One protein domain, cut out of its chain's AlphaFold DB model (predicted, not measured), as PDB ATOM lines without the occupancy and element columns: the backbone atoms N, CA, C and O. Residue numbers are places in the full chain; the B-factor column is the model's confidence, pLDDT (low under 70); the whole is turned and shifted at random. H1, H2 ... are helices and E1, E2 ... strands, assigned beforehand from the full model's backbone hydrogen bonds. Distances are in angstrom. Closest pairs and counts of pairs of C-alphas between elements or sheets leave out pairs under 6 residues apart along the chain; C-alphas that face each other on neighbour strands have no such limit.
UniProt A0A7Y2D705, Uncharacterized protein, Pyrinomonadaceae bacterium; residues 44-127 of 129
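What this domain is: This is residues 44 to 127 of the 129 residues of an uncharacterized protein of Pyrinomonadaceae bacterium (UniProt A0A7Y2D705). The domain is one twisted wall of seven antiparallel strands, with the short helix H1 over one face near the end that holds E5 and E4, and no named element over the other face. Two runs of strands side by side make the wall: E1 to E3, and E4 to E7, which begins at the far edge and works back until E7 pairs with E3. The printed part has 84 residues, with one named helix and seven named strands in the order E1 E2 E3 H1 E4 E5 E6 E7; across the sheet the order is E1 E2 E3 E7 E6 E5 E4. The class is mostly strand, and the whole is compact, with a radius of gyration of the C-alphas of 12.8 A and spans of 30 by 29 by 25 A.

Where its parts are: Find C-alpha 44 at (84.256, 38.025, 128.175), where E1, residues 44 to 48, begins. Next in the sheet come E2, residues 54 to 59, and E3, residues 64 to 70, 19.6 A long. Beside E3 look for E7, residues 120 to 126, 20.4 A long and ending at C-alpha 126 at (88.881, 52.045, 126.334). Then come E6, residues 111 to 115, E5, residues 99 to 106, 22.5 A long, and E4, residues 88 to 96, 22.2 A long, which begins at C-alpha 88 at (89.682, 60.669, 111.504). H1 is residues 79 to 83.

How they stand to each other: Start at E3 and E7, where the meanders E1 E2 E3 and E4 E5 E6 E7 are neighbours; in a meander each strand is the antiparallel neighbour of the one before. Their directions differ by 164 degrees, and N 67 and O 123 are 2.8 A apart, within hydrogen-bond range. Toward one edge, the hairpin E2 and E3 has N 58 and O 66 at 2.8 A, and the hairpin E1 and E2 has N 46 and O 57 at 2.8 A. Toward the other, look for N 113 and O 122 at 2.8 A between E6 and E7, N 104 and O 112 at 2.8 A between E5 and E6, and N 92 and O 103 at 2.8 A between E4 and E5. The edge strands E1 and E4 are apart. H1 is on the sheet at a height of 9.1 A, only just over E5, on which 3 of its 5 C-alphas fall; the closest C-alphas of these two are those of Tyr 81 and Val 104, 7.3 A apart. In H1 every O i to N i+4 pair is within hydrogen-bond range.

The domain as a whole: From edge to edge the strands' lines turn by 99 degrees. The C-alphas farthest apart, of Glu 61 and Ile 83, are 34.6 A apart. The printed part has no cut and no long link; E3 to H1 is short, and the others are tight. Mean pLDDT of the printed part is 95.1, and no printed residue is under 70.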
ATOM      1  N   LYS A  44      85.610  38.545 127.988       94.38
ATOM      2  CA  LYS A  44      84.256  38.025 128.175       94.38
ATOM      3  C   LYS A  44      83.374  38.497 127.026       94.38
ATOM      4  O   LYS A  44      83.387  39.665 126.653       94.38
ATOM      5  N   HIS A  45      82.590  37.574 126.483       95.50
ATOM      6  CA  HIS A  45      81.581  37.858 125.473       95.50
ATOM      7  C   HIS A  45      80.199  38.045 126.109       95.50
ATOM      8  O   HIS A  45      79.745  37.184 126.871       95.50
ATOM      9  N   THR A  46      79.513  39.117 125.716       95.25
ATOM     10  CA  THR A  46      78.121  39.412 126.059       95.25
ATOM     11  C   THR A  46      77.325  39.656 124.783       95.25
ATOM     12  O   THR A  46      77.556  40.628 124.063       95.25
ATOM     13  N   ARG A  47      76.349  38.789 124.511       95.31
ATOM     14  CA  ARG A  47      75.404  38.991 123.411       95.31
ATOM     15  C   ARG A  47      74.435  40.125 123.754       95.31
ATOM     16  O   ARG A  47      73.926  40.172 124.870       95.31
ATOM     17  N   LEU A  48      74.161  40.996 122.788       95.69
ATOM     18  CA  LEU A  48      73.186  42.082 122.893       95.69
ATOM     19  C   LEU A  48      72.025  41.849 121.911       95.69
ATOM     20  O   LEU A  48      72.060  40.934 121.084       95.69
ATOM     21  N   GLN A  49      70.975  42.664 122.022       94.50
ATOM     22  CA  GLN A  49      69.804  42.583 121.152       94.50
ATOM     23  C   GLN A  49      69.979  43.494 119.928       94.50
ATOM     24  O   GLN A  49      70.030  44.711 120.073       94.50
ATOM     25  N   GLY A  50      70.035  42.901 118.735       91.50
ATOM     26  CA  GLY A  50      69.836  43.595 117.456       91.50
ATOM     27  C   GLY A  50      68.416  43.375 116.926       91.50
ATOM     28  O   GLY A  50      67.720  42.470 117.393       91.50
ATOM     29  N   ILE A  51      67.972  44.184 115.964       92.25
ATOM     30  CA  ILE A  51      66.671  43.982 115.296       92.25
ATOM     31  C   ILE A  51      66.813  42.914 114.203       92.25
ATOM     32  O   ILE A  51      66.074  41.933 114.186       92.25
ATOM     33  N   ASP A  52      67.796  43.088 113.324       93.12
ATOM     34  CA  ASP A  52      68.034  42.296 112.111       93.12
ATOM     35  C   ASP A  52      69.518  41.911 111.922       93.12
ATOM     36  O   ASP A  52      69.916  41.379 110.881       93.12
ATOM     37  N   SER A  53      70.336  42.130 112.952       94.50
ATOM     38  CA  SER A  53      71.758  41.807 112.988       94.50
ATOM     39  C   SER A  53      72.161  41.123 114.299       94.50
ATOM     40  O   SER A  53      71.449  41.149 115.310       94.50
ATOM     41  N   ALA A  54      73.315  40.454 114.286       95.12
ATOM     42  CA  ALA A  54      73.920  39.902 115.489       95.12
ATOM     43  C   ALA A  54      74.781  40.976 116.161       95.12
ATOM     44  O   ALA A  54      75.858  41.308 115.666       95.12
ATOM     45  N   VAL A  55      74.323  41.461 117.315       96.69
ATOM     46  CA  VAL A  55      75.002  42.498 118.100       96.69
ATOM     47  C   VAL A  55      75.586  41.897 119.377       96.69
ATOM     48  O   VAL A  55      75.022  40.973 119.973       96.69
ATOM     49  N   GLY A  56      76.725  42.412 119.817       96.56
ATOM     50  CA  GLY A  56      77.292  42.051 121.109       96.56
ATOM     51  C   GLY A  56      78.531  42.844 121.474       96.56
ATOM     52  O   GLY A  56      78.910  43.801 120.798       96.56
ATOM     53  N   ARG A  57      79.136  42.446 122.589       96.62
ATOM     54  CA  ARG A  57      80.303  43.083 123.189       96.62
ATOM     55  C   ARG A  57      81.310  42.030 123.632       96.62
ATOM     56  O   ARG A  57      80.935  40.964 124.118       96.62
ATOM     57  N   ILE A  58      82.584  42.347 123.463       95.56
ATOM     58  CA  ILE A  58      83.731  41.595 123.960       95.56
ATOM     59  C   ILE A  58      84.530  42.569 124.825       95.56
ATOM     60  O   ILE A  58      84.964  43.598 124.317       95.56
ATOM     61  N   SER A  59      84.698  42.288 126.115       95.94
ATOM     62  CA  SER A  59      85.387  43.200 127.037       95.94
ATOM     63  C   SER A  59      86.293  42.468 128.021       95.94
ATOM     64  O   SER A  59      86.092  41.279 128.279       95.94
ATOM     65  N   ASN A  60      87.287  43.164 128.564       94.25
ATOM     66  CA  ASN A  60      88.139  42.674 129.649       94.25
ATOM     67  C   ASN A  60      87.999  43.555 130.904       94.25
ATOM     68  O   ASN A  60      87.231  44.516 130.920       94.25
ATOM     69  N   GLU A  61      88.706  43.185 131.971       92.94
ATOM     70  CA  GLU A  61      88.669  43.898 133.258       92.94
ATOM     71  C   GLU A  61      89.516  45.183 133.245       92.94
ATOM     72  O   GLU A  61      89.273  46.071 134.049       92.94
ATOM     73  N   ASP A  62      90.423  45.335 132.272       91.19
ATOM     74  CA  ASP A  62      91.257  46.535 132.092       91.19
ATOM     75  C   ASP A  62      90.538  47.677 131.340       91.19
ATOM     76  O   ASP A  62      91.166  48.652 130.925       91.19
ATOM     77  N   GLY A  63      89.232  47.540 131.093       92.19
ATOM     78  CA  GLY A  63      88.404  48.568 130.456       92.19
ATOM     79  C   GLY A  63      88.402  48.563 128.923       92.19
ATOM     80  O   GLY A  63      87.740  49.408 128.320       92.19
ATOM     81  N   LEU A  64      89.076  47.629 128.235       95.00
ATOM     82  CA  LEU A  64      88.928  47.516 126.780       95.00
ATOM     83  C   LEU A  64      87.570  46.892 126.438       95.00
ATOM     84  O   LEU A  64      87.241  45.791 126.878       95.00
ATOM     85  N   SER A  65      86.816  47.574 125.580       96.06
ATOM     86  CA  SER A  65      85.489  47.169 125.123       96.06
ATOM     87  C   SER A  65      85.440  47.163 123.600       96.06
ATOM     88  O   SER A  65      85.822  48.134 122.944       96.06
ATOM     89  N   ILE A  66      84.987  46.050 123.025       97.50
ATOM     90  CA  ILE A  66      84.841  45.844 121.585       97.50
ATOM     91  C   ILE A  66      83.382  45.493 121.302       97.50
ATOM     92  O   ILE A  66      82.934  44.375 121.556       97.50
ATOM     93  N   GLY A  67      82.628  46.450 120.771       97.06
ATOM     94  CA  GLY A  67      81.300  46.202 120.222       97.06
ATOM     95  C   GLY A  67      81.398  45.569 118.838       97.06
ATOM     96  O   GLY A  67      82.279  45.935 118.058       97.06
ATOM     97  N   TYR A  68      80.488  44.653 118.519       97.56
ATOM     98  CA  TYR A  68      80.323  44.137 117.164       97.56
ATOM     99  C   TYR A  68      78.870  44.252 116.698       97.56
ATOM    100  O   TYR A  68      77.936  44.117 117.492       97.56
ATOM    101  N   ASP A  69      78.705  44.462 115.395       97.31
ATOM    102  CA  ASP A  69      77.423  44.425 114.692       97.31
ATOM    103  C   ASP A  69      77.616  43.699 113.356       97.31
ATOM    104  O   ASP A  69      78.395  44.130 112.498       97.31
ATOM    105  N   ILE A  70      76.988  42.530 113.234       95.75
ATOM    106  CA  ILE A  70      77.258  41.558 112.177       95.75
ATOM    107  C   ILE A  70      75.954  41.187 111.486       95.75
ATOM    108  O   ILE A  70      75.100  40.496 112.046       95.75
ATOM    109  N   GLY A  71      75.830  41.591 110.229       91.88
ATOM    110  CA  GLY A  71      74.682  41.266 109.396       91.88
ATOM    111  C   GLY A  71      74.641  42.150 108.163       91.88
ATOM    112  O   GLY A  71      75.180  43.250 108.157       91.88
ATOM    113  N   ARG A  72      73.960  41.699 107.104       84.00
ATOM    114  CA  ARG A  72      73.855  42.487 105.861       84.00
ATOM    115  C   ARG A  72      73.219  43.865 106.072       84.00
ATOM    116  O   ARG A  72      73.516  44.779 105.317       84.00
ATOM    117  N   MET A  73      72.379  43.997 107.097       90.88
ATOM    118  CA  MET A  73      71.706  45.242 107.468       90.88
ATOM    119  C   MET A  73      72.545  46.149 108.384       90.88
ATOM    120  O   MET A  73      72.160  47.290 108.611       90.88
ATOM    121  N   ALA A  74      73.715  45.694 108.854       92.25
ATOM    122  CA  ALA A  74      74.605  46.492 109.703       92.25
ATOM    123  C   ALA A  74      75.333  47.613 108.932       92.25
ATOM    124  O   ALA A  74      75.848  48.544 109.543       92.25
ATOM    125  N   ALA A  75      75.370  47.547 107.595       93.38
ATOM    126  CA  ALA A  75      76.086  48.488 106.728       93.38
ATOM    127  C   ALA A  75      77.591  48.630 107.072       93.38
ATOM    128  O   ALA A  75      78.161  47.827 107.809       93.38
ATOM    129  N   ASP A  76      78.274  49.606 106.464       95.94
ATOM    130  CA  ASP A  76      79.694  49.891 106.703       95.94
ATOM    131  C   ASP A  76      79.860  51.054 107.695       95.94
ATOM    132  O   ASP A  76      79.727  52.227 107.331       95.94
ATOM    133  N   TYR A  77      80.218  50.746 108.944       96.44
ATOM    134  CA  TYR A  77      80.434  51.762 109.981       96.44
ATOM    135  C   TYR A  77      81.653  52.651 109.711       96.44
ATOM    136  O   TYR A  77      81.759  53.748 110.268       96.44
ATOM    137  N   THR A  78      82.577  52.217 108.850       97.19
ATOM    138  CA  THR A  78      83.745  53.023 108.479       97.19
ATOM    139  C   THR A  78      83.397  54.110 107.463       97.19
ATOM    140  O   THR A  78      84.107  55.113 107.385       97.19
ATOM    141  N   HIS A  79      82.287  53.961 106.728       95.31
ATOM    142  CA  HIS A  79      81.930  54.823 105.601       95.31
ATOM    143  C   HIS A  79      81.887  56.309 105.978       95.31
ATOM    144  O   HIS A  79      82.460  57.138 105.270       95.31
ATOM    145  N   ARG A  80      81.299  56.649 107.139       94.31
ATOM    146  CA  ARG A  80      81.212  58.042 107.624       94.31
ATOM    147  C   ARG A  80      82.577  58.728 107.735       94.31
ATOM    148  O   ARG A  80      82.677  59.913 107.449       94.31
ATOM    149  N   TYR A  81      83.612  57.986 108.119       94.81
ATOM    150  CA  TYR A  81      84.954  58.514 108.366       94.81
ATOM    151  C   TYR A  81      85.779  58.654 107.083       94.81
ATOM    152  O   TYR A  81      86.786  59.359 107.072       94.81
ATOM    153  N   VAL A  82      85.343  57.991 106.008       90.25
ATOM    154  CA  VAL A  82      85.901  58.154 104.662       90.25
ATOM    155  C   VAL A  82      85.318  59.401 104.002       90.25
ATOM    156  O   VAL A  82      86.060  60.198 103.439       90.25
ATOM    157  N   ILE A  83      84.000  59.601 104.100       93.19
ATOM    158  CA  ILE A  83      83.325  60.750 103.471       93.19
ATOM    159  C   ILE A  83      83.504  62.060 104.252       93.19
ATOM    160  O   ILE A  83      83.452  63.135 103.663       93.19
ATOM    161  N   LYS A  84      83.689  61.980 105.577       89.94
ATOM    162  CA  LYS A  84      83.891  63.117 106.485       89.94
ATOM    163  C   LYS A  84      85.089  62.826 107.396       89.94
ATOM    164  O   LYS A  84      84.905  62.382 108.530       89.94
ATOM    165  N   PRO A  85      86.320  63.039 106.907       90.56
ATOM    166  CA  PRO A  85      87.533  62.667 107.628       90.56
ATOM    167  C   PRO A  85      87.877  63.606 108.794       90.56
ATOM    168  O   PRO A  85      88.896  63.401 109.446       90.56
ATOM    169  N   ASP A  86      87.042  64.604 109.097       94.19
ATOM    170  CA  ASP A  86      87.277  65.559 110.187       94.19
ATOM    171  C   ASP A  86      87.433  64.875 111.554       94.19
ATOM    172  O   ASP A  86      88.208  65.347 112.385       94.19
ATOM    173  N   ASP A  87      86.782  63.727 111.760       94.69
ATOM    174  CA  ASP A  87      86.892  62.913 112.980       94.69
ATOM    175  C   ASP A  87      87.994  61.838 112.898       94.69
ATOM    176  O   ASP A  87      88.222  61.104 113.863       94.69
ATOM    177  N   THR A  88      88.685  61.714 111.764       97.56
ATOM    178  CA  THR A  88      89.682  60.669 111.504       97.56
ATOM    179  C   THR A  88      91.072  61.130 111.933       97.56
ATOM    180  O   THR A  88      91.545  62.194 111.541       97.56
ATOM    181  N   LEU A  89      91.751  60.309 112.736       96.81
ATOM    182  CA  LEU A  89      93.171  60.471 113.045       96.81
ATOM    183  C   LEU A  89      94.033  59.764 111.992       96.81
ATOM    184  O   LEU A  89      94.983  60.345 111.478       96.81
ATOM    185  N   TRP A  90      93.685  58.520 111.654       97.06
ATOM    186  CA  TRP A  90      94.263  57.785 110.527       97.06
ATOM    187  C   TRP A  90      93.316  56.681 110.042       97.06
ATOM    188  O   TRP A  90      92.445  56.219 110.785       97.06
ATOM    189  N   GLY A  91      93.508  56.235 108.798       96.62
ATOM    190  CA  GLY A  91      92.793  55.104 108.203       96.62
ATOM    191  C   GLY A  91      93.749  54.129 107.514       96.62
ATOM    192  O   GLY A  91      94.818  54.522 107.046       96.62
ATOM    193  N   LYS A  92      93.376  52.851 107.472       97.31
ATOM    194  CA  LYS A  92      94.117  51.785 106.790       97.31
ATOM    195  C   LYS A  92      93.147  50.775 106.188       97.31
ATOM    196  O   LYS A  92      92.202  50.357 106.849       97.31
ATOM    197  N   GLU A  93      93.431  50.327 104.972       97.38
ATOM    198  CA  GLU A  93      92.811  49.136 104.391       97.38
ATOM    199  C   GLU A  93      93.829  47.994 104.346       97.38
ATOM    200  O   GLU A  93      95.028  48.212 104.152       97.38
ATOM    201  N   GLN A  94      93.365  46.770 104.579       97.44
ATOM    202  CA  GLN A  94      94.170  45.559 104.444       97.44
ATOM    203  C   GLN A  94      93.296  44.361 104.088       97.44
ATOM    204  O   GLN A  94      92.088  44.375 104.304       97.44
ATOM    205  N   THR A  95      93.912  43.297 103.587       97.38
ATOM    206  CA  THR A  95      93.222  42.036 103.306       97.38
ATOM    207  C   THR A  95      93.513  41.028 104.411       97.38
ATOM    208  O   THR A  95      94.671  40.755 104.716       97.38
ATOM    209  N   VAL A  96      92.468  40.437 104.991       94.62
ATOM    210  CA  VAL A  96      92.571  39.383 106.009       94.62
ATOM    211  C   VAL A  96      91.817  38.160 105.503       94.62
ATOM    212  O   VAL A  96      90.612  38.220 105.291       94.62
ATOM    213  N   GLN A  97      92.531  37.052 105.282       92.38
ATOM    214  CA  GLN A  97      91.956  35.806 104.742       92.38
ATOM    215  C   GLN A  97      91.151  36.015 103.440       92.38
ATOM    216  O   GLN A  97      90.108  35.403 103.237       92.38
ATOM    217  N   GLY A  98      91.623  36.909 102.566       95.31
ATOM    218  CA  GLY A  98      90.950  37.246 101.306       95.31
ATOM    219  C   GLY A  98      89.821  38.274 101.426       95.31
ATOM    220  O   GLY A  98      89.305  38.715 100.404       95.31
ATOM    221  N   GLU A  99      89.463  38.713 102.634       94.62
ATOM    222  CA  GLU A  99      88.424  39.722 102.846       94.62
ATOM    223  C   GLU A  99      89.032  41.120 103.051       94.62
ATOM    224  O   GLU A  99      89.956  41.269 103.861       94.62
ATOM    225  N   PRO A 100      88.532  42.161 102.362       97.69
ATOM    226  CA  PRO A 100      88.953  43.534 102.591       97.69
ATOM    227  C   PRO A 100      88.428  44.036 103.939       97.69
ATOM    228  O   PRO A 100      87.228  44.002 104.220       97.69
ATOM    229  N   LEU A 101      89.345  44.532 104.760       98.12
ATOM    230  CA  LEU A 101      89.107  45.122 106.068       98.12
ATOM    231  C   LEU A 101      89.534  46.591 106.029       98.12
ATOM    232  O   LEU A 101      90.717  46.887 105.833       98.12
ATOM    233  N   ARG A 102      88.592  47.507 106.268       98.31
ATOM    234  CA  ARG A 102      88.901  48.919 106.528       98.31
ATOM    235  C   ARG A 102      88.974  49.157 108.028       98.31
ATOM    236  O   ARG A 102      88.125  48.663 108.763       98.31
ATOM    237  N   ILE A 103      89.973  49.913 108.469       98.44
ATOM    238  CA  ILE A 103      90.209  50.298 109.862       98.44
ATOM    239  C   ILE A 103      90.390  51.810 109.920       98.44
ATOM    240  O   ILE A 103      91.148  52.383 109.139       98.44
ATOM    241  N   VAL A 104      89.724  52.451 110.870       98.19
ATOM    242  CA  VAL A 104      89.810  53.883 111.140       98.19
ATOM    243  C   VAL A 104      90.096  54.081 112.620       98.19
ATOM    244  O   VAL A 104      89.382  53.552 113.469       98.19
ATOM    245  N   ARG A 105      91.110  54.883 112.940       97.50
ATOM    246  CA  ARG A 105      91.305  55.438 114.279       97.50
ATOM    247  C   ARG A 105      90.741  56.849 114.297       97.50
ATOM    248  O   ARG A 105      91.158  57.689 113.503       97.50
ATOM    249  N   THR A 106      89.807  57.113 115.196       96.69
ATOM    250  CA  THR A 106      89.155  58.419 115.333       96.69
ATOM    251  C   THR A 106      89.911  59.334 116.299       96.69
ATOM    252  O   THR A 106      90.678  58.879 117.150       96.69
ATOM    253  N   LYS A 107      89.698  60.648 116.217       95.56
ATOM    254  CA  LYS A 107      90.323  61.616 117.137       95.56
ATOM    255  C   LYS A 107      89.879  61.430 118.593       95.56
ATOM    256  O   LYS A 107      90.646  61.719 119.501       95.56
ATOM    257  N   ASP A 108      88.685  60.886 118.810       93.75
ATOM    258  CA  ASP A 108      88.045  60.737 120.124       93.75
ATOM    259  C   ASP A 108      88.344  59.415 120.857       93.75
ATOM    260  O   ASP A 108      87.695  59.116 121.853       93.75
ATOM    261  N   GLY A 109      89.290  58.598 120.388       94.62
ATOM    262  CA  GLY A 109      89.682  57.387 121.131       94.62
ATOM    263  C   GLY A 109      89.286  56.040 120.517       94.62
ATOM    264  O   GLY A 109      89.875  55.025 120.882       94.62
ATOM    265  N   LYS A 110      88.379  56.011 119.533       96.75
ATOM    266  CA  LYS A 110      87.851  54.759 118.966       96.75
ATOM    267  C   LYS A 110      88.710  54.178 117.838       96.75
ATOM    268  O   LYS A 110      89.346  54.907 117.068       96.75
ATOM    269  N   ILE A 111      88.692  52.852 117.712       98.00
ATOM    270  CA  ILE A 111      89.060  52.124 116.491       98.00
ATOM    271  C   ILE A 111      87.777  51.539 115.906       98.00
ATOM    272  O   ILE A 111      87.096  50.765 116.570       98.00
ATOM    273  N   VAL A 112      87.459  51.890 114.666       98.19
ATOM    274  CA  VAL A 112      86.309  51.366 113.923       98.19
ATOM    275  C   VAL A 112      86.831  50.517 112.778       98.19
ATOM    276  O   VAL A 112      87.657  50.984 111.997       98.19
ATOM    277  N   ALA A 113      86.367  49.279 112.667       98.19
ATOM    278  CA  ALA A 113      86.780  48.366 111.617       98.19
ATOM    279  C   ALA A 113      85.576  47.691 110.956       98.19
ATOM    280  O   ALA A 113      84.606  47.359 111.633       98.19
ATOM    281  N   CYS A 114      85.645  47.472 109.644       98.12
ATOM    282  CA  CYS A 114      84.591  46.809 108.881       98.12
ATOM    283  C   CYS A 114      85.178  45.874 107.819       98.12
ATOM    284  O   CYS A 114      86.010  46.291 107.007       98.12
ATOM    285  N   PHE A 115      84.719  44.620 107.802       96.88
ATOM    286  CA  PHE A 115      84.904  43.743 106.646       96.88
ATOM    287  C   PHE A 115      83.874  44.093 105.569       96.88
ATOM    288  O   PHE A 115      82.692  43.758 105.701       96.88
ATOM    289  N   LEU A 116      84.326  44.744 104.497       94.38
ATOM    290  CA  LEU A 116      83.457  45.490 103.576       94.38
ATOM    291  C   LEU A 116      82.463  44.605 102.813       94.38
ATOM    292  O   LEU A 116      81.332  45.009 102.573       94.38
ATOM    293  N   ASN A 117      82.854  43.374 102.478       93.75
ATOM    294  CA  ASN A 117      81.997  42.456 101.720       93.75
ATOM    295  C   ASN A 117      80.895  41.812 102.570       93.75
ATOM    296  O   ASN A 117      79.915  41.293 102.035       93.75
ATOM    297  N   LYS A 118      81.082  41.775 103.894       92.25
ATOM    298  CA  LYS A 118      80.223  41.022 104.820       92.25
ATOM    299  C   LYS A 118      79.488  41.909 105.820       92.25
ATOM    300  O   LYS A 118      78.653  41.380 106.548       92.25
ATOM    301  N   TYR A 119      79.786  43.211 105.851       94.56
ATOM    302  CA  TYR A 119      79.241  44.166 106.821       94.56
ATOM    303  C   TYR A 119      79.396  43.656 108.263       94.56
ATOM    304  O   TYR A 119      78.447  43.557 109.038       94.56
ATOM    305  N   VAL A 120      80.626  43.244 108.583       96.00
ATOM    306  CA  VAL A 120      81.034  42.801 109.923       96.00
ATOM    307  C   VAL A 120      81.768  43.968 110.558       96.00
ATOM    308  O   VAL A 120      82.926  44.225 110.213       96.00
ATOM    309  N   ASN A 121      81.087  44.675 111.452       97.56
ATOM    310  CA  ASN A 121      81.608  45.873 112.091       97.56
ATOM    311  C   ASN A 121      82.163  45.556 113.480       97.56
ATOM    312  O   ASN A 121      81.565  44.789 114.235       97.56
ATOM    313  N   PHE A 122      83.270  46.207 113.824       97.56
ATOM    314  CA  PHE A 122      83.848  46.237 115.162       97.56
ATOM    315  C   PHE A 122      84.128  47.684 115.569       97.56
ATOM    316  O   PHE A 122      84.670  48.461 114.781       97.56
ATOM    317  N   ILE A 123      83.796  48.042 116.807       97.94
ATOM    318  CA  ILE A 123      84.181  49.317 117.419       97.94
ATOM    319  C   ILE A 123      84.889  49.008 118.729       97.94
ATOM    320  O   ILE A 123      84.268  48.472 119.643       97.94
ATOM    321  N   ALA A 124      86.162  49.371 118.825       97.50
ATOM    322  CA  ALA A 124      86.947  49.258 120.044       97.50
ATOM    323  C   ALA A 124      87.170  50.631 120.686       97.50
ATOM    324  O   ALA A 124      87.473  51.610 119.996       97.50
ATOM    325  N   LEU A 125      87.050  50.683 122.008       95.69
ATOM    326  CA  LEU A 125      87.362  51.835 122.847       95.69
ATOM    327  C   LEU A 125      87.843  51.361 124.222       95.69
ATOM    328  O   LEU A 125      87.506  50.260 124.653       95.69
ATOM    329  N   VAL A 126      88.616  52.203 124.901       93.12
ATOM    330  CA  VAL A 126      88.881  52.045 126.334       93.12
ATOM    331  C   VAL A 126      87.764  52.779 127.069       93.12
ATOM    332  O   VAL A 126      87.612  53.989 126.901       93.12
ATOM    333  N   GLU A 127      86.946  52.044 127.813       83.19
ATOM    334  CA  GLU A 127      85.975  52.605 128.747       83.19
ATOM    335  C   GLU A 127      86.769  53.078 129.975       83.19
ATOM    336  O   GLU A 127      87.354  52.275 130.695       83.19
TER     337      GLU A 127